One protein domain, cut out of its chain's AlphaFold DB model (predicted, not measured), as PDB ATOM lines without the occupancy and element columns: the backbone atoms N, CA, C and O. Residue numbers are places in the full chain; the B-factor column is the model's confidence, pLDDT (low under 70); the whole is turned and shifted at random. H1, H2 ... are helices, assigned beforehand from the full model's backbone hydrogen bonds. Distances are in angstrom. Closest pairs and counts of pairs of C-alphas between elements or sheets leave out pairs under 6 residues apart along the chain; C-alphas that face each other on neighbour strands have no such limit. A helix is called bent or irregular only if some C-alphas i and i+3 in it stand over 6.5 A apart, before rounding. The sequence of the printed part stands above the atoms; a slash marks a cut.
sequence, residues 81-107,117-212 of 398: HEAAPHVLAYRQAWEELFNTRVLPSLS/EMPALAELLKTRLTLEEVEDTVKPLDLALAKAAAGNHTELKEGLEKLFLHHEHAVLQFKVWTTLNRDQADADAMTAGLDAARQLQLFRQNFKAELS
ATOM      1  N   HIS A  81     -26.299 -16.186 -46.196       59.44
ATOM      2  CA  HIS A  81     -25.506 -16.205 -47.435       59.44
ATOM      3  C   HIS A  81     -25.059 -14.815 -47.916       59.44
ATOM      4  O   HIS A  81     -23.972 -14.700 -48.476       59.44
ATOM      5  N   GLU A  82     -25.847 -13.757 -47.708       59.78
ATOM      6  CA  GLU A  82     -25.490 -12.399 -48.138       59.78
ATOM      7  C   GLU A  82     -24.550 -11.644 -47.186       59.78
ATOM      8  O   GLU A  82     -23.795 -10.772 -47.643       59.78
ATOM      9  N   ALA A  83     -24.629 -11.923 -45.881       57.34
ATOM     10  CA  ALA A  83     -23.784 -11.330 -44.844       57.34
ATOM     11  C   ALA A  83     -22.526 -12.171 -44.564       57.34
ATOM     12  O   ALA A  83     -21.478 -11.608 -44.245       57.34
ATOM     13  N   ALA A  84     -22.588 -13.495 -44.752       65.44
ATOM     14  CA  ALA A  84     -21.470 -14.416 -44.543       65.44
ATOM     15  C   ALA A  84     -20.193 -14.018 -45.293       65.44
ATOM     16  O   ALA A  84     -19.140 -14.096 -44.672       65.44
ATOM     17  N   PRO A  85     -20.217 -13.535 -46.553       66.69
ATOM     18  CA  PRO A  85     -19.004 -13.086 -47.231       66.69
ATOM     19  C   PRO A  85     -18.282 -11.971 -46.470       66.69
ATOM     20  O   PRO A  85     -17.057 -11.964 -46.411       66.69
ATOM     21  N   HIS A  86     -19.028 -11.063 -45.838       71.44
ATOM     22  CA  HIS A  86     -18.469  -9.928 -45.099       71.44
ATOM     23  C   HIS A  86     -17.981 -10.328 -43.710       71.44
ATOM     24  O   HIS A  86     -16.924  -9.879 -43.279       71.44
ATOM     25  N   VAL A  87     -18.697 -11.232 -43.037       63.59
ATOM     26  CA  VAL A  87     -18.240 -11.832 -41.772       63.59
ATOM     27  C   VAL A  87     -16.987 -12.689 -41.998       63.59
ATOM     28  O   VAL A  87     -16.055 -12.655 -41.195       63.59
ATOM     29  N   LEU A  88     -16.916 -13.411 -43.119       63.59
ATOM     30  CA  LEU A  88     -15.723 -14.147 -43.538       63.59
ATOM     31  C   LEU A  88     -14.574 -13.200 -43.887       63.59
ATOM     32  O   LEU A  88     -13.453 -13.460 -43.466       63.59
ATOM     33  N   ALA A  89     -14.834 -12.093 -44.587       63.66
ATOM     34  CA  ALA A  89     -13.821 -11.081 -44.885       63.66
ATOM     35  C   ALA A  89     -13.277 -10.418 -43.608       63.66
ATOM     36  O   ALA A  89     -12.067 -10.263 -43.469       63.66
ATOM     37  N   TYR A  90     -14.148 -10.097 -42.645       68.00
ATOM     38  CA  TYR A  90     -13.752  -9.645 -41.309       68.00
ATOM     39  C   TYR A  90     -12.823 -10.663 -40.642       68.00
ATOM     40  O   TYR A  90     -11.721 -10.325 -40.210       68.00
ATOM     41  N   ARG A  91     -13.239 -11.934 -40.608       64.69
ATOM     42  CA  ARG A  91     -12.452 -13.013 -40.011       64.69
ATOM     43  C   ARG A  91     -11.098 -13.179 -40.702       64.69
ATOM     44  O   ARG A  91     -10.097 -13.303 -40.010       64.69
ATOM     45  N   GLN A  92     -11.058 -13.144 -42.031       64.00
ATOM     46  CA  GLN A  92      -9.823 -13.231 -42.811       64.00
ATOM     47  C   GLN A  92      -8.883 -12.058 -42.525       64.00
ATOM     48  O   GLN A  92      -7.694 -12.284 -42.342       64.00
ATOM     49  N   ALA A  93      -9.403 -10.831 -42.425       65.69
ATOM     50  CA  ALA A  93      -8.600  -9.661 -42.073       65.69
ATOM     51  C   ALA A  93      -7.964  -9.814 -40.679       65.69
ATOM     52  O   ALA A  93      -6.776  -9.551 -40.507       65.69
ATOM     53  N   TRP A  94      -8.726 -10.312 -39.699       64.50
ATOM     54  CA  TRP A  94      -8.214 -10.609 -38.357       64.50
ATOM     55  C   TRP A  94      -7.210 -11.769 -38.342       64.50
ATOM     56  O   TRP A  94      -6.177 -11.681 -37.678       64.50
ATOM     57  N   GLU A  95      -7.478 -12.846 -39.081       62.19
ATOM     58  CA  GLU A  95      -6.562 -13.981 -39.217       62.19
ATOM     59  C   GLU A  95      -5.258 -13.566 -39.907       62.19
ATOM     60  O   GLU A  95      -4.190 -13.956 -39.450       62.19
ATOM     61  N   GLU A  96      -5.294 -12.735 -40.948       66.25
ATOM     62  CA  GLU A  96      -4.083 -12.210 -41.585       66.25
ATOM     63  C   GLU A  96      -3.275 -11.354 -40.601       66.25
ATOM     64  O   GLU A  96      -2.065 -11.543 -40.436       66.25
ATOM     65  N   LEU A  97      -3.956 -10.446 -39.903       64.44
ATOM     66  CA  LEU A  97      -3.337  -9.536 -38.951       64.44
ATOM     67  C   LEU A  97      -2.636 -10.299 -37.818       64.44
ATOM     68  O   LEU A  97      -1.462 -10.056 -37.545       64.44
ATOM     69  N   PHE A  98      -3.308 -11.268 -37.197       59.50
ATOM     70  CA  PHE A  98      -2.749 -12.001 -36.060       59.50
ATOM     71  C   PHE A  98      -1.931 -13.225 -36.468       59.50
ATOM     72  O   PHE A  98      -0.793 -13.371 -36.022       59.50
ATOM     73  N   ASN A  99      -2.458 -14.101 -37.321       55.97
ATOM     74  CA  ASN A  99      -1.816 -15.382 -37.626       55.97
ATOM     75  C   ASN A  99      -0.686 -15.270 -38.645       55.97
ATOM     76  O   ASN A  99       0.209 -16.112 -38.624       55.97
ATOM     77  N   THR A 100      -0.703 -14.260 -39.517       58.62
ATOM     78  CA  THR A 100       0.319 -14.110 -40.565       58.62
ATOM     79  C   THR A 100       1.361 -13.059 -40.201       58.62
ATOM     80  O   THR A 100       2.545 -13.258 -40.468       58.62
ATOM     81  N   ARG A 101       0.967 -11.945 -39.569       58.91
ATOM     82  CA  ARG A 101       1.905 -10.846 -39.260       58.91
ATOM     83  C   ARG A 101       2.487 -10.918 -37.846       58.91
ATOM     84  O   ARG A 101       3.665 -10.609 -37.664       58.91
ATOM     85  N   VAL A 102       1.700 -11.354 -36.857       55.03
ATOM     86  CA  VAL A 102       2.117 -11.383 -35.442       55.03
ATOM     87  C   VAL A 102       2.662 -12.757 -35.038       55.03
ATOM     88  O   VAL A 102       3.830 -12.858 -34.662       55.03
ATOM     89  N   LEU A 103       1.867 -13.827 -35.158       50.81
ATOM     90  CA  LEU A 103       2.198 -15.170 -34.654       50.81
ATOM     91  C   LEU A 103       3.468 -15.821 -35.232       50.81
ATOM     92  O   LEU A 103       4.205 -16.425 -34.451       50.81
ATOM     93  N   PRO A 104       3.799 -15.720 -36.534       48.50
ATOM     94  CA  PRO A 104       4.995 -16.369 -37.075       48.50
ATOM     95  C   PRO A 104       6.276 -15.774 -36.486       48.50
ATOM     96  O   PRO A 104       7.262 -16.482 -36.295       48.50
ATOM     97  N   SER A 105       6.228 -14.500 -36.096       44.59
ATOM     98  CA  SER A 105       7.322 -13.802 -35.420       44.59
ATOM     99  C   SER A 105       7.445 -14.171 -33.935       44.59
ATOM    100  O   SER A 105       8.465 -13.872 -33.322       44.59
ATOM    101  N   LEU A 106       6.431 -14.832 -33.356       43.22
ATOM    102  CA  LEU A 106       6.469 -15.400 -32.001       43.22
ATOM    103  C   LEU A 106       7.045 -16.822 -31.976       43.22
ATOM    104  O   LEU A 106       7.290 -17.367 -30.902       43.22
ATOM    105  N   SER A 107       7.231 -17.452 -33.140       36.78
ATOM    106  CA  SER A 107       7.737 -18.818 -33.227       36.78
ATOM    107  C   SER A 107       9.264 -18.847 -33.077       36.78
ATOM    108  O   SER A 107      10.007 -18.298 -33.886       36.78
ATOM    109  N   GLU A 117       8.212 -13.017 -23.945       46.12
ATOM    110  CA  GLU A 117       8.061 -12.192 -22.754       46.12
ATOM    111  C   GLU A 117       7.008 -11.112 -23.067       46.12
ATOM    112  O   GLU A 117       7.079 -10.465 -24.110       46.12
ATOM    113  N   MET A 118       5.976 -10.948 -22.237       47.38
ATOM    114  CA  MET A 118       4.816 -10.088 -22.547       47.38
ATOM    115  C   MET A 118       5.171  -8.652 -23.014       47.38
ATOM    116  O   MET A 118       4.453  -8.111 -23.860       47.38
ATOM    117  N   PRO A 119       6.286  -8.029 -22.574       44.91
ATOM    118  CA  PRO A 119       6.788  -6.778 -23.154       44.91
ATOM    119  C   PRO A 119       7.248  -6.886 -24.616       44.91
ATOM    120  O   PRO A 119       7.049  -5.951 -25.382       44.91
ATOM    121  N   ALA A 120       7.796  -8.026 -25.044       47.84
ATOM    122  CA  ALA A 120       8.099  -8.297 -26.447       47.84
ATOM    123  C   ALA A 120       6.819  -8.457 -27.282       47.84
ATOM    124  O   ALA A 120       6.795  -7.999 -28.417       47.84
ATOM    125  N   LEU A 121       5.733  -9.013 -26.724       51.28
ATOM    126  CA  LEU A 121       4.419  -8.981 -27.381       51.28
ATOM    127  C   LEU A 121       3.910  -7.539 -27.518       51.28
ATOM    128  O   LEU A 121       3.494  -7.157 -28.603       51.28
ATOM    129  N   ALA A 122       3.992  -6.714 -26.471       51.22
ATOM    130  CA  ALA A 122       3.600  -5.303 -26.545       51.22
ATOM    131  C   ALA A 122       4.445  -4.499 -27.559       51.22
ATOM    132  O   ALA A 122       3.889  -3.734 -28.345       51.22
ATOM    133  N   GLU A 123       5.765  -4.708 -27.605       51.22
ATOM    134  CA  GLU A 123       6.663  -4.090 -28.594       51.22
ATOM    135  C   GLU A 123       6.433  -4.620 -30.021       51.22
ATOM    136  O   GLU A 123       6.493  -3.866 -30.994       51.22
ATOM    137  N   LEU A 124       6.105  -5.903 -30.181       54.31
ATOM    138  CA  LEU A 124       5.708  -6.468 -31.473       54.31
ATOM    139  C   LEU A 124       4.379  -5.882 -31.950       54.31
ATOM    140  O   LEU A 124       4.282  -5.441 -33.091       54.31
ATOM    141  N   LEU A 125       3.382  -5.800 -31.069       55.69
ATOM    142  CA  LEU A 125       2.102  -5.154 -31.352       55.69
ATOM    143  C   LEU A 125       2.306  -3.673 -31.721       55.69
ATOM    144  O   LEU A 125       1.704  -3.192 -32.672       55.69
ATOM    145  N   LYS A 126       3.226  -2.968 -31.052       55.81
ATOM    146  CA  LYS A 126       3.609  -1.574 -31.344       55.81
ATOM    147  C   LYS A 126       4.304  -1.389 -32.696       55.81
ATOM    148  O   LYS A 126       4.116  -0.356 -33.331       55.81
ATOM    149  N   THR A 127       5.146  -2.330 -33.113       58.31
ATOM    150  CA  THR A 127       5.927  -2.214 -34.361       58.31
ATOM    151  C   THR A 127       5.187  -2.728 -35.589       58.31
ATOM    152  O   THR A 127       5.579  -2.402 -36.709       58.31
ATOM    153  N   ARG A 128       4.151  -3.552 -35.399       60.03
ATOM    154  CA  ARG A 128       3.494  -4.299 -36.482       60.03
ATOM    155  C   ARG A 128       2.009  -4.014 -36.650       60.03
ATOM    156  O   ARG A 128       1.455  -4.479 -37.638       60.03
ATOM    157  N   LEU A 129       1.387  -3.285 -35.725       64.56
ATOM    158  CA  LEU A 129       0.014  -2.823 -35.870       64.56
ATOM    159  C   LEU A 129      -0.065  -1.308 -35.700       64.56
ATOM    160  O   LEU A 129       0.458  -0.732 -34.745       64.56
ATOM    161  N   THR A 130      -0.782  -0.667 -36.609       68.88
ATOM    162  CA  THR A 130      -1.293   0.688 -36.420       68.88
ATOM    163  C   THR A 130      -2.741   0.636 -35.941       68.88
ATOM    164  O   THR A 130      -3.460  -0.332 -36.186       68.88
ATOM    165  N   LEU A 131      -3.191   1.688 -35.250       68.12
ATOM    166  CA  LEU A 131      -4.601   1.818 -34.869       68.12
ATOM    167  C   LEU A 131      -5.508   1.783 -36.113       68.12
ATOM    168  O   LEU A 131      -6.544   1.134 -36.089       68.12
ATOM    169  N   GLU A 132      -5.062   2.407 -37.205       73.88
ATOM    170  CA  GLU A 132      -5.769   2.462 -38.488       73.88
ATOM    171  C   GLU A 132      -5.956   1.072 -39.115       73.88
ATOM    172  O   GLU A 132      -7.055   0.747 -39.548       73.88
ATOM    173  N   GLU A 133      -4.932   0.211 -39.097       73.31
ATOM    174  CA  GLU A 133      -5.054  -1.167 -39.599       73.31
ATOM    175  C   GLU A 133      -6.069  -1.991 -38.804       73.31
ATOM    176  O   GLU A 133      -6.781  -2.810 -39.382       73.31
ATOM    177  N   VAL A 134      -6.149  -1.782 -37.485       72.31
ATOM    178  CA  VAL A 134      -7.142  -2.461 -36.642       72.31
ATOM    179  C   VAL A 134      -8.535  -1.896 -36.919       72.31
ATOM    180  O   VAL A 134      -9.463  -2.675 -37.132       72.31
ATOM    181  N   GLU A 135      -8.689  -0.573 -36.971       72.81
ATOM    182  CA  GLU A 135      -9.961   0.102 -37.267       72.81
ATOM    183  C   GLU A 135     -10.498  -0.272 -38.657       72.81
ATOM    184  O   GLU A 135     -11.698  -0.482 -38.829       72.81
ATOM    185  N   ASP A 136      -9.626  -0.458 -39.646       78.75
ATOM    186  CA  ASP A 136     -10.014  -0.849 -41.001       78.75
ATOM    187  C   ASP A 136     -10.672  -2.228 -41.073       78.75
ATOM    188  O   ASP A 136     -11.483  -2.482 -41.974       78.75
ATOM    189  N   THR A 137     -10.405  -3.097 -40.095       74.75
ATOM    190  CA  THR A 137     -11.069  -4.400 -40.015       74.75
ATOM    191  C   THR A 137     -12.560  -4.290 -39.705       74.75
ATOM    192  O   THR A 137     -13.268  -5.260 -39.941       74.75
ATOM    193  N   VAL A 138     -13.083  -3.144 -39.245       83.00
ATOM    194  CA  VAL A 138     -14.515  -2.979 -38.928       83.00
ATOM    195  C   VAL A 138     -15.397  -2.813 -40.170       83.00
ATOM    196  O   VAL A 138     -16.582  -3.145 -40.141       83.00
ATOM    197  N   LYS A 139     -14.831  -2.356 -41.297       84.44
ATOM    198  CA  LYS A 139     -15.589  -2.023 -42.520       84.44
ATOM    199  C   LYS A 139     -16.469  -3.181 -43.034       84.44
ATOM    200  O   LYS A 139     -17.629  -2.931 -43.370       84.44
ATOM    201  N   PRO A 140     -15.994  -4.444 -43.092       77.25
ATOM    202  CA  PRO A 140     -16.846  -5.572 -43.471       77.25
ATOM    203  C   PRO A 140     -17.947  -5.859 -42.439       77.25
ATOM    204  O   PRO A 140     -19.050  -6.259 -42.809       77.25
ATOM    205  N   LEU A 141     -17.686  -5.621 -41.149       78.88
ATOM    206  CA  LEU A 141     -18.662  -5.842 -40.083       78.88
ATOM    207  C   LEU A 141     -19.809  -4.822 -40.137       78.88
ATOM    208  O   LEU A 141     -20.973  -5.213 -40.044       78.88
ATOM    209  N   ASP A 142     -19.498  -3.548 -40.387       84.88
ATOM    210  CA  ASP A 142     -20.494  -2.492 -40.627       84.88
ATOM    211  C   ASP A 142     -21.432  -2.853 -41.785       84.88
ATOM    212  O   ASP A 142     -22.655  -2.697 -41.702       84.88
ATOM    213  N   LEU A 143     -20.864  -3.378 -42.875       84.06
ATOM    214  CA  LEU A 143     -21.629  -3.787 -44.046       84.06
ATOM    215  C   LEU A 143     -22.531  -4.994 -43.747       84.06
ATOM    216  O   LEU A 143     -23.684  -5.022 -44.188       84.06
ATOM    217  N   ALA A 144     -22.041  -5.971 -42.979       77.56
ATOM    218  CA  ALA A 144     -22.838  -7.108 -42.525       77.56
ATOM    219  C   ALA A 144     -24.016  -6.656 -41.643       77.56
ATOM    220  O   ALA A 144     -25.148  -7.101 -41.848       77.56
ATOM    221  N   LEU A 145     -23.770  -5.731 -40.710       82.44
ATOM    222  CA  LEU A 145     -24.791  -5.200 -39.806       82.44
ATOM    223  C   LEU A 145     -25.872  -4.419 -40.565       82.44
ATOM    224  O   LEU A 145     -27.063  -4.614 -40.320       82.44
ATOM    225  N   ALA A 146     -25.476  -3.588 -41.533       85.44
ATOM    226  CA  ALA A 146     -26.408  -2.845 -42.377       85.44
ATOM    227  C   ALA A 146     -27.340  -3.778 -43.172       85.44
ATOM    228  O   ALA A 146     -28.542  -3.522 -43.258       85.44
ATOM    229  N   LYS A 147     -26.807  -4.887 -43.704       79.44
ATOM    230  CA  LYS A 147     -27.605  -5.905 -44.404       79.44
ATOM    231  C   LYS A 147     -28.575  -6.633 -43.475       79.44
ATOM    232  O   LYS A 147     -29.746  -6.774 -43.816       79.44
ATOM    233  N   ALA A 148     -28.113  -7.049 -42.295       78.19
ATOM    234  CA  ALA A 148     -28.966  -7.705 -41.305       78.19
ATOM    235  C   ALA A 148     -30.127  -6.796 -40.858       78.19
ATOM    236  O   ALA A 148     -31.267  -7.252 -40.751       78.19
ATOM    237  N   ALA A 149     -29.854  -5.500 -40.662       82.88
ATOM    238  CA  ALA A 149     -30.862  -4.504 -40.310       82.88
ATOM    239  C   ALA A 149     -31.875  -4.261 -41.443       82.88
ATOM    240  O   ALA A 149     -33.072  -4.226 -41.180       82.88
ATOM    241  N   ALA A 150     -31.416  -4.134 -42.693       83.62
ATOM    242  CA  ALA A 150     -32.299  -3.946 -43.848       83.62
ATOM    243  C   ALA A 150     -33.238  -5.144 -44.082       83.62
ATOM    244  O   ALA A 150     -34.362  -4.958 -44.544       83.62
ATOM    245  N   GLY A 151     -32.795  -6.356 -43.731       78.44
ATOM    246  CA  GLY A 151     -33.606  -7.573 -43.788       78.44
ATOM    247  C   GLY A 151     -34.511  -7.819 -42.570       78.44
ATOM    248  O   GLY A 151     -35.232  -8.809 -42.561       78.44
ATOM    249  N   ASN A 152     -34.510  -6.949 -41.548       77.81
ATOM    250  CA  ASN A 152     -35.233  -7.144 -40.278       77.81
ATOM    251  C   ASN A 152     -34.873  -8.451 -39.529       77.81
ATOM    252  O   ASN A 152     -35.726  -9.058 -38.882       77.81
ATOM    253  N   HIS A 153     -33.606  -8.882 -39.572       71.44
ATOM    254  CA  HIS A 153     -33.150 -10.088 -38.863       71.44
ATOM    255  C   HIS A 153     -32.631  -9.768 -37.471       71.44
ATOM    256  O   HIS A 153     -31.449  -9.472 -37.294       71.44
ATOM    257  N   THR A 154     -33.509  -9.866 -36.479       73.62
ATOM    258  CA  THR A 154     -33.188  -9.522 -35.091       73.62
ATOM    259  C   THR A 154     -32.024 -10.349 -34.531       73.62
ATOM    260  O   THR A 154     -31.062  -9.769 -34.046       73.62
ATOM    261  N   GLU A 155     -32.031 -11.678 -34.686       68.25
ATOM    262  CA  GLU A 155     -30.993 -12.557 -34.111       68.25
ATOM    263  C   GLU A 155     -29.604 -12.360 -34.743       68.25
ATOM    264  O   GLU A 155     -28.596 -12.252 -34.042       68.25
ATOM    265  N   LEU A 156     -29.532 -12.272 -36.079       68.88
ATOM    266  CA  LEU A 156     -28.273 -12.012 -36.788       68.88
ATOM    267  C   LEU A 156     -27.718 -10.632 -36.424       68.88
ATOM    268  O   LEU A 156     -26.515 -10.481 -36.215       68.88
ATOM    269  N   LYS A 157     -28.597  -9.630 -36.328       75.25
ATOM    270  CA  LYS A 157     -28.234  -8.278 -35.911       75.25
ATOM    271  C   LYS A 157     -27.652  -8.277 -34.496       75.25
ATOM    272  O   LYS A 157     -26.561  -7.752 -34.316       75.25
ATOM    273  N   GLU A 158     -28.306  -8.923 -33.532       75.56
ATOM    274  CA  GLU A 158     -27.802  -9.041 -32.156       75.56
ATOM    275  C   GLU A 158     -26.433  -9.743 -32.094       75.56
ATOM    276  O   GLU A 158     -25.546  -9.339 -31.338       75.56
ATOM    277  N   GLY A 159     -26.227 -10.787 -32.903       68.62
ATOM    278  CA  GLY A 159     -24.937 -11.470 -33.014       68.62
ATOM    279  C   GLY A 159     -23.824 -10.567 -33.561       68.62
ATOM    280  O   GLY A 159     -22.714 -10.550 -33.024       68.62
ATOM    281  N   LEU A 160     -24.124  -9.782 -34.600       72.88
ATOM    282  CA  LEU A 160     -23.190  -8.823 -35.195       72.88
ATOM    283  C   LEU A 160     -22.895  -7.645 -34.259       72.88
ATOM    284  O   LEU A 160     -21.748  -7.215 -34.176       72.88
ATOM    285  N   GLU A 161     -23.887  -7.163 -33.508       80.06
ATOM    286  CA  GLU A 161     -23.710  -6.126 -32.483       80.06
ATOM    287  C   GLU A 161     -22.768  -6.598 -31.370       80.06
ATOM    288  O   GLU A 161     -21.850  -5.870 -30.990       80.06
ATOM    289  N   LYS A 162     -22.903  -7.847 -30.903       73.88
ATOM    290  CA  LYS A 162     -21.944  -8.439 -29.953       73.88
ATOM    291  C   LYS A 162     -20.537  -8.509 -30.540       73.88
ATOM    292  O   LYS A 162     -19.579  -8.128 -29.871       73.88
ATOM    293  N   LEU A 163     -20.397  -8.963 -31.788       73.06
ATOM    294  CA  LEU A 163     -19.096  -9.021 -32.460       73.06
ATOM    295  C   LEU A 163     -18.458  -7.627 -32.582       73.06
ATOM    296  O   LEU A 163     -17.253  -7.484 -32.378       73.06
ATOM    297  N   PHE A 164     -19.269  -6.599 -32.825       80.69
ATOM    298  CA  PHE A 164     -18.830  -5.206 -32.854       80.69
ATOM    299  C   PHE A 164     -18.312  -4.748 -31.485       80.69
ATOM    300  O   PHE A 164     -17.227  -4.180 -31.395       80.69
ATOM    301  N   LEU A 165     -19.022  -5.063 -30.397       81.38
ATOM    302  CA  LEU A 165     -18.565  -4.744 -29.039       81.38
ATOM    303  C   LEU A 165     -17.229  -5.420 -28.699       81.38
ATOM    304  O   LEU A 165     -16.366  -4.811 -28.069       81.38
ATOM    305  N   HIS A 166     -17.034  -6.666 -29.132       76.06
ATOM    306  CA  HIS A 166     -15.757  -7.353 -28.954       76.06
ATOM    307  C   HIS A 166     -14.625  -6.720 -29.784       76.06
ATOM    308  O   HIS A 166     -13.496  -6.632 -29.300       76.06
ATOM    309  N   HIS A 167     -14.915  -6.256 -31.002       79.62
ATOM    310  CA  HIS A 167     -13.960  -5.513 -31.824       79.62
ATOM    311  C   HIS A 167     -13.541  -4.196 -31.154       79.62
ATOM    312  O   HIS A 167     -12.350  -3.952 -30.972       79.62
ATOM    313  N   GLU A 168     -14.508  -3.389 -30.716       84.25
ATOM    314  CA  GLU A 168     -14.267  -2.122 -30.012       84.25
ATOM    315  C   GLU A 168     -13.448  -2.324 -28.731       84.25
ATOM    316  O   GLU A 168     -12.517  -1.568 -28.444       84.25
ATOM    317  N   HIS A 169     -13.730  -3.393 -27.976       85.69
ATOM    318  CA  HIS A 169     -12.908  -3.767 -26.826       85.69
ATOM    319  C   HIS A 169     -11.448  -4.003 -27.224       85.69
ATOM    320  O   HIS A 169     -10.549  -3.454 -26.585       85.69
ATOM    321  N   ALA A 170     -11.212  -4.781 -28.284       76.88
ATOM    322  CA  ALA A 170      -9.871  -5.085 -28.768       76.88
ATOM    323  C   ALA A 170      -9.133  -3.823 -29.246       76.88
ATOM    324  O   ALA A 170      -7.953  -3.656 -28.935       76.88
ATOM    325  N   VAL A 171      -9.824  -2.899 -29.924       81.50
ATOM    326  CA  VAL A 171      -9.279  -1.588 -30.328       81.50
ATOM    327  C   VAL A 171      -8.847  -0.778 -29.104       81.50
ATOM    328  O   VAL A 171      -7.722  -0.277 -29.048       81.50
ATOM    329  N   LEU A 172      -9.704  -0.681 -28.083       86.25
ATOM    330  CA  LEU A 172      -9.385   0.030 -26.843       86.25
ATOM    331  C   LEU A 172      -8.225  -0.633 -26.088       86.25
ATOM    332  O   LEU A 172      -7.340   0.062 -25.589       86.25
ATOM    333  N   GLN A 173      -8.188  -1.964 -26.035       82.31
ATOM    334  CA  GLN A 173      -7.091  -2.716 -25.430       82.31
ATOM    335  C   GLN A 173      -5.766  -2.451 -26.158       82.31
ATOM    336  O   GLN A 173      -4.751  -2.159 -25.523       82.31
ATOM    337  N   PHE A 174      -5.786  -2.469 -27.490       77.06
ATOM    338  CA  PHE A 174      -4.632  -2.160 -28.325       77.06
ATOM    339  C   PHE A 174      -4.146  -0.720 -28.128       77.06
ATOM    340  O   PHE A 174      -2.946  -0.473 -27.983       77.06
ATOM    341  N   LYS A 175      -5.073   0.239 -28.048       81.62
ATOM    342  CA  LYS A 175      -4.758   1.633 -27.727       81.62
ATOM    343  C   LYS A 175      -4.049   1.741 -26.381       81.62
ATOM    344  O   LYS A 175      -3.043   2.437 -26.287       81.62
ATOM    345  N   VAL A 176      -4.517   1.033 -25.353       84.06
ATOM    346  CA  VAL A 176      -3.836   0.996 -24.051       84.06
ATOM    347  C   VAL A 176      -2.432   0.426 -24.187       84.06
ATOM    348  O   VAL A 176      -1.481   1.052 -23.735       84.06
ATOM    349  N   TRP A 177      -2.260  -0.717 -24.847       76.44
ATOM    350  CA  TRP A 177      -0.934  -1.316 -25.002       76.44
ATOM    351  C   TRP A 177       0.040  -0.418 -25.754       76.44
ATOM    352  O   TRP A 177       1.199  -0.298 -25.369       76.44
ATOM    353  N   THR A 178      -0.435   0.262 -26.791       73.88
ATOM    354  CA  THR A 178       0.400   1.144 -27.605       73.88
ATOM    355  C   THR A 178       0.632   2.514 -26.997       73.88
ATOM    356  O   THR A 178       1.523   3.201 -27.478       73.88
ATOM    357  N   THR A 179      -0.110   2.939 -25.974       78.19
ATOM    358  CA  THR A 179       0.076   4.249 -25.320       78.19
ATOM    359  C   THR A 179       0.685   4.115 -23.928       78.19
ATOM    360  O   THR A 179       1.626   4.833 -23.598       78.19
ATOM    361  N   LEU A 180       0.200   3.158 -23.131       78.06
ATOM    362  CA  LEU A 180       0.585   2.957 -21.737       78.06
ATOM    363  C   LEU A 180       1.864   2.124 -21.554       78.06
ATOM    364  O   LEU A 180       2.551   2.270 -20.548       78.06
ATOM    365  N   ASN A 181       2.194   1.249 -22.510       67.94
ATOM    366  CA  ASN A 181       3.379   0.380 -22.435       67.94
ATOM    367  C   ASN A 181       4.556   0.879 -23.293       67.94
ATOM    368  O   ASN A 181       5.476   0.112 -23.555       67.94
ATOM    369  N   ARG A 182       4.537   2.139 -23.759       64.19
ATOM    370  CA  ARG A 182       5.709   2.748 -24.417       64.19
ATOM    371  C   ARG A 182       6.797   3.072 -23.392       64.19
ATOM    372  O   ARG A 182       6.508   3.210 -22.206       64.19
ATOM    373  N   ASP A 183       8.014   3.305 -23.882       60.50
ATOM    374  CA  ASP A 183       9.032   4.078 -23.163       60.50
ATOM    375  C   ASP A 183       8.494   5.505 -22.955       60.50
ATOM    376  O   ASP A 183       8.713   6.412 -23.758       60.50
ATOM    377  N   GLN A 184       7.677   5.680 -21.921       62.16
ATOM    378  CA  GLN A 184       7.038   6.942 -21.584       62.16
ATOM    379  C   GLN A 184       8.060   7.832 -20.888       62.16
ATOM    380  O   GLN A 184       8.209   7.810 -19.668       62.16
ATOM    381  N   ALA A 185       8.812   8.583 -21.685       63.59
ATOM    382  CA  ALA A 185       9.828   9.490 -21.172       63.59
ATOM    383  C   ALA A 185       9.233  10.773 -20.555       63.59
ATOM    384  O   ALA A 185       9.938  11.459 -19.815       63.59
ATOM    385  N   ASP A 186       7.959  11.086 -20.824       78.81
ATOM    386  CA  ASP A 186       7.301  12.327 -20.406       78.81
ATOM    387  C   ASP A 186       5.866  12.131 -19.870       78.81
ATOM    388  O   ASP A 186       5.206  11.112 -20.104       78.81
ATOM    389  N   ALA A 187       5.402  13.121 -19.100       84.75
ATOM    390  CA  ALA A 187       4.131  13.103 -18.378       84.75
ATOM    391  C   ALA A 187       2.886  13.150 -19.282       84.75
ATOM    392  O   ALA A 187       1.850  12.585 -18.916       84.75
ATOM    393  N   ASP A 188       2.973  13.775 -20.457       86.69
ATOM    394  CA  ASP A 188       1.846  13.896 -21.387       86.69
ATOM    395  C   ASP A 188       1.536  12.538 -22.023       86.69
ATOM    396  O   ASP A 188       0.379  12.104 -22.059       86.69
ATOM    397  N   ALA A 189       2.577  11.815 -22.445       84.88
ATOM    398  CA  ALA A 189       2.454  10.455 -22.956       84.88
ATOM    399  C   ALA A 189       1.856   9.504 -21.907       84.88
ATOM    400  O   ALA A 189       0.991   8.682 -22.232       84.88
ATOM    401  N   MET A 190       2.269   9.642 -20.643       88.56
ATOM    402  CA  MET A 190       1.681   8.889 -19.535       88.56
ATOM    403  C   MET A 190       0.210   9.248 -19.326       88.56
ATOM    404  O   MET A 190      -0.630   8.354 -19.273       88.56
ATOM    405  N   THR A 191      -0.136  10.536 -19.301       90.56
ATOM    406  CA  THR A 191      -1.528  10.998 -19.172       90.56
ATOM    407  C   THR A 191      -2.421  10.416 -20.269       90.56
ATOM    408  O   THR A 191      -3.474   9.852 -19.966       90.56
ATOM    409  N   ALA A 192      -1.971  10.443 -21.527       89.31
ATOM    410  CA  ALA A 192      -2.695   9.837 -22.643       89.31
ATOM    411  C   ALA A 192      -2.893   8.318 -22.467       89.31
ATOM    412  O   ALA A 192      -3.969   7.790 -22.767       89.31
ATOM    413  N   GLY A 193      -1.882   7.610 -21.949       89.00
ATOM    414  CA  GLY A 193      -1.981   6.187 -21.619       89.00
ATOM    415  C   GLY A 193      -2.980   5.896 -20.493       89.00
ATOM    416  O   GLY A 193      -3.776   4.960 -20.594       89.00
ATOM    417  N   LEU A 194      -2.984   6.714 -19.438       91.62
ATOM    418  CA  LEU A 194      -3.931   6.604 -18.324       91.62
ATOM    419  C   LEU A 194      -5.372   6.870 -18.782       91.62
ATOM    420  O   LEU A 194      -6.299   6.180 -18.354       91.62
ATOM    421  N   ASP A 195      -5.564   7.827 -19.688       91.81
ATOM    422  CA  ASP A 195      -6.865   8.119 -20.286       91.81
ATOM    423  C   ASP A 195      -7.354   6.979 -21.186       91.81
ATOM    424  O   ASP A 195      -8.534   6.620 -21.128       91.81
ATOM    425  N   ALA A 196      -6.467   6.349 -21.963       91.56
ATOM    426  CA  ALA A 196      -6.808   5.147 -22.724       91.56
ATOM    427  C   ALA A 196      -7.251   4.001 -21.797       91.56
ATOM    428  O   ALA A 196      -8.272   3.358 -22.054       91.56
ATOM    429  N   ALA A 197      -6.540   3.782 -20.684       92.50
ATOM    430  CA  ALA A 197      -6.906   2.769 -19.694       92.50
ATOM    431  C   ALA A 197      -8.273   3.066 -19.060       92.50
ATOM    432  O   ALA A 197      -9.099   2.165 -18.899       92.50
ATOM    433  N   ARG A 198      -8.562   4.341 -18.769       94.25
ATOM    434  CA  ARG A 198      -9.875   4.777 -18.271       94.25
ATOM    435  C   ARG A 198     -10.989   4.546 -19.293       94.25
ATOM    436  O   ARG A 198     -12.060   4.077 -18.916       94.25
ATOM    437  N   GLN A 199     -10.752   4.837 -20.574       94.38
ATOM    438  CA  GLN A 199     -11.717   4.573 -21.651       94.38
ATOM    439  C   GLN A 199     -12.052   3.079 -21.747       94.38
ATOM    440  O   GLN A 199     -13.229   2.720 -21.780       94.38
ATOM    441  N   LEU A 200     -11.038   2.209 -21.703       93.38
ATOM    442  CA  LEU A 200     -11.234   0.759 -21.670       93.38
ATOM    443  C   LEU A 200     -12.011   0.316 -20.421       93.38
ATOM    444  O   LEU A 200     -12.909  -0.520 -20.525       93.38
ATOM    445  N   GLN A 201     -11.705   0.883 -19.249       94.50
ATOM    446  CA  GLN A 201     -12.429   0.588 -18.010       94.50
ATOM    447  C   GLN A 201     -13.921   0.910 -18.136       94.50
ATOM    448  O   GLN A 201     -14.761   0.074 -17.805       94.50
ATOM    449  N   LEU A 202     -14.245   2.110 -18.622       95.31
ATOM    450  CA  LEU A 202     -15.624   2.569 -18.794       95.31
ATOM    451  C   LEU A 202     -16.371   1.701 -19.810       95.31
ATOM    452  O   LEU A 202     -17.500   1.294 -19.552       95.31
ATOM    453  N   PHE A 203     -15.724   1.354 -20.926       95.12
ATOM    454  CA  PHE A 203     -16.299   0.444 -21.916       95.12
ATOM    455  C   PHE A 203     -16.650  -0.915 -21.294       95.12
ATOM    456  O   PHE A 203     -17.778  -1.385 -21.415       95.12
ATOM    457  N   ARG A 204     -15.717  -1.517 -20.546       93.56
ATOM    458  CA  ARG A 204     -15.937  -2.798 -19.854       93.56
ATOM    459  C   ARG A 204     -17.048  -2.732 -18.818       93.56
ATOM    460  O   ARG A 204     -17.794  -3.693 -18.686       93.56
ATOM    461  N   GLN A 205     -17.155  -1.631 -18.078       93.75
ATOM    462  CA  GLN A 205     -18.223  -1.438 -17.097       93.75
ATOM    463  C   GLN A 205     -19.596  -1.366 -17.770       93.75
ATOM    464  O   GLN A 205     -20.535  -1.994 -17.286       93.75
ATOM    465  N   ASN A 206     -19.690  -0.654 -18.894       94.50
ATOM    466  CA  ASN A 206     -20.945  -0.448 -19.612       94.50
ATOM    467  C   ASN A 206     -21.416  -1.694 -20.370       94.50
ATOM    468  O   ASN A 206     -22.616  -1.928 -20.433       94.50
ATOM    469  N   PHE A 207     -20.489  -2.495 -20.906       90.88
ATOM    470  CA  PHE A 207     -20.794  -3.667 -21.743       90.88
ATOM    471  C   PHE A 207     -20.413  -4.997 -21.082       90.88
ATOM    472  O   PHE A 207     -20.100  -5.993 -21.740       90.88
ATOM    473  N   LYS A 208     -20.366  -5.026 -19.744       88.12
ATOM    474  CA  LYS A 208     -19.910  -6.203 -18.994       88.12
ATOM    475  C   LYS A 208     -20.763  -7.435 -19.284       88.12
ATOM    476  O   LYS A 208     -20.218  -8.536 -19.339       88.12
ATOM    477  N   ALA A 209     -22.078  -7.266 -19.408       86.19
ATOM    478  CA  ALA A 209     -23.009  -8.374 -19.597       86.19
ATOM    479  C   ALA A 209     -22.810  -9.034 -20.969       86.19
ATOM    480  O   ALA A 209     -22.778 -10.256 -21.067       86.19
ATOM    481  N   GLU A 210     -22.596  -8.218 -21.996       82.25
ATOM    482  CA  GLU A 210     -22.437  -8.607 -23.394       82.25
ATOM    483  C   GLU A 210     -21.071  -9.244 -23.659       82.25
ATOM    484  O   GLU A 210     -20.970 -10.180 -24.446       82.25
ATOM    485  N   LEU A 211     -20.027  -8.766 -22.976       74.94
ATOM    486  CA  LEU A 211     -18.662  -9.287 -23.103       74.94
ATOM    487  C   LEU A 211     -18.388 -10.498 -22.195       74.94
ATOM    488  O   LEU A 211     -17.350 -11.157 -22.315       74.94
ATOM    489  N   SER A 212     -19.273 -10.788 -21.240       70.44
ATOM    490  CA  SER A 212     -19.137 -11.939 -20.345       70.44
ATOM    491  C   SER A 212     -19.542 -13.241 -21.047       70.44
ATOM    492  O   SER A 212     -20.453 -13.241 -21.869       70.44
TER     493      SER A 212
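AT A GLANCE: This is residues 81 to 107 and 117 to 212 of the 398 residues of an uncharacterized protein of Lentisphaerae bacterium (UniProt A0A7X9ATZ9). One long helix, H5, runs through the middle of an elongated group of helices: H6 folds back along the latter part of H5, and H4 and the short H3 pack on it elsewhere. H1 runs along H4 with its first part, away from H5, while H2 crosses the far end of H5 and the small H7 packs on residues 162 to 166. The printed part has 123 residues with seven named helices, H1 to H7 in chain order, and no named strand: all helix. It is only just compact, close to loose, with a radius of gyration of the C-alphas of 16.5 A and spans of 52 by 34 by 23 A.

IN THESE COORDINATES: H1, residues 81 to 106, begins at C-alpha 81 (-25.506, -16.205, -47.435) and is 35.5 A long. It has a kink of 29 degrees near residue 100 and is only just irregular: C-alphas 101 and 104 are 6.7 A apart. H2 is residues 118 to 128, H3 131 to 136 and H4 139 to 150. H5, residues 154 to 180, spans 38.4 A; H6, residues 187 to 206, 28.5 A. H7, residues 208 to 211, ends at C-alpha 211 (-18.662, -9.287, -23.103).

HOW THE PARTS SIT: H5 is the hub, touching five helices. H5 and H6 form a helical hairpin, a shallow tilt of 22 degrees, closest at the C-alphas of Leu 180 and Gly 193, 4.1 A. H4 and H5 form another, at 25 degrees, closest at those of Ala 148 and Lys 157, 5.5 A. H1 touches H4 with residues 82 to 90 alone, closest at the C-alphas of Ala 83 and Ala 144, 4.9 A; H1 and H5 are apart. Every O i to N i+4 pair is within hydrogen-bond range in H2 to H6, and 15 of 22 in H1; H7 is too short for such a pair.

THE WHOLE: Residues 108 to 116 are not printed; C-alphas 107 and 117 are 12.4 A apart across this cut. Of the links printed whole, none is long. Mean pLDDT of the printed part is 73.0; 49 residues are under 70, among them 87 to 107 and 117 to 131.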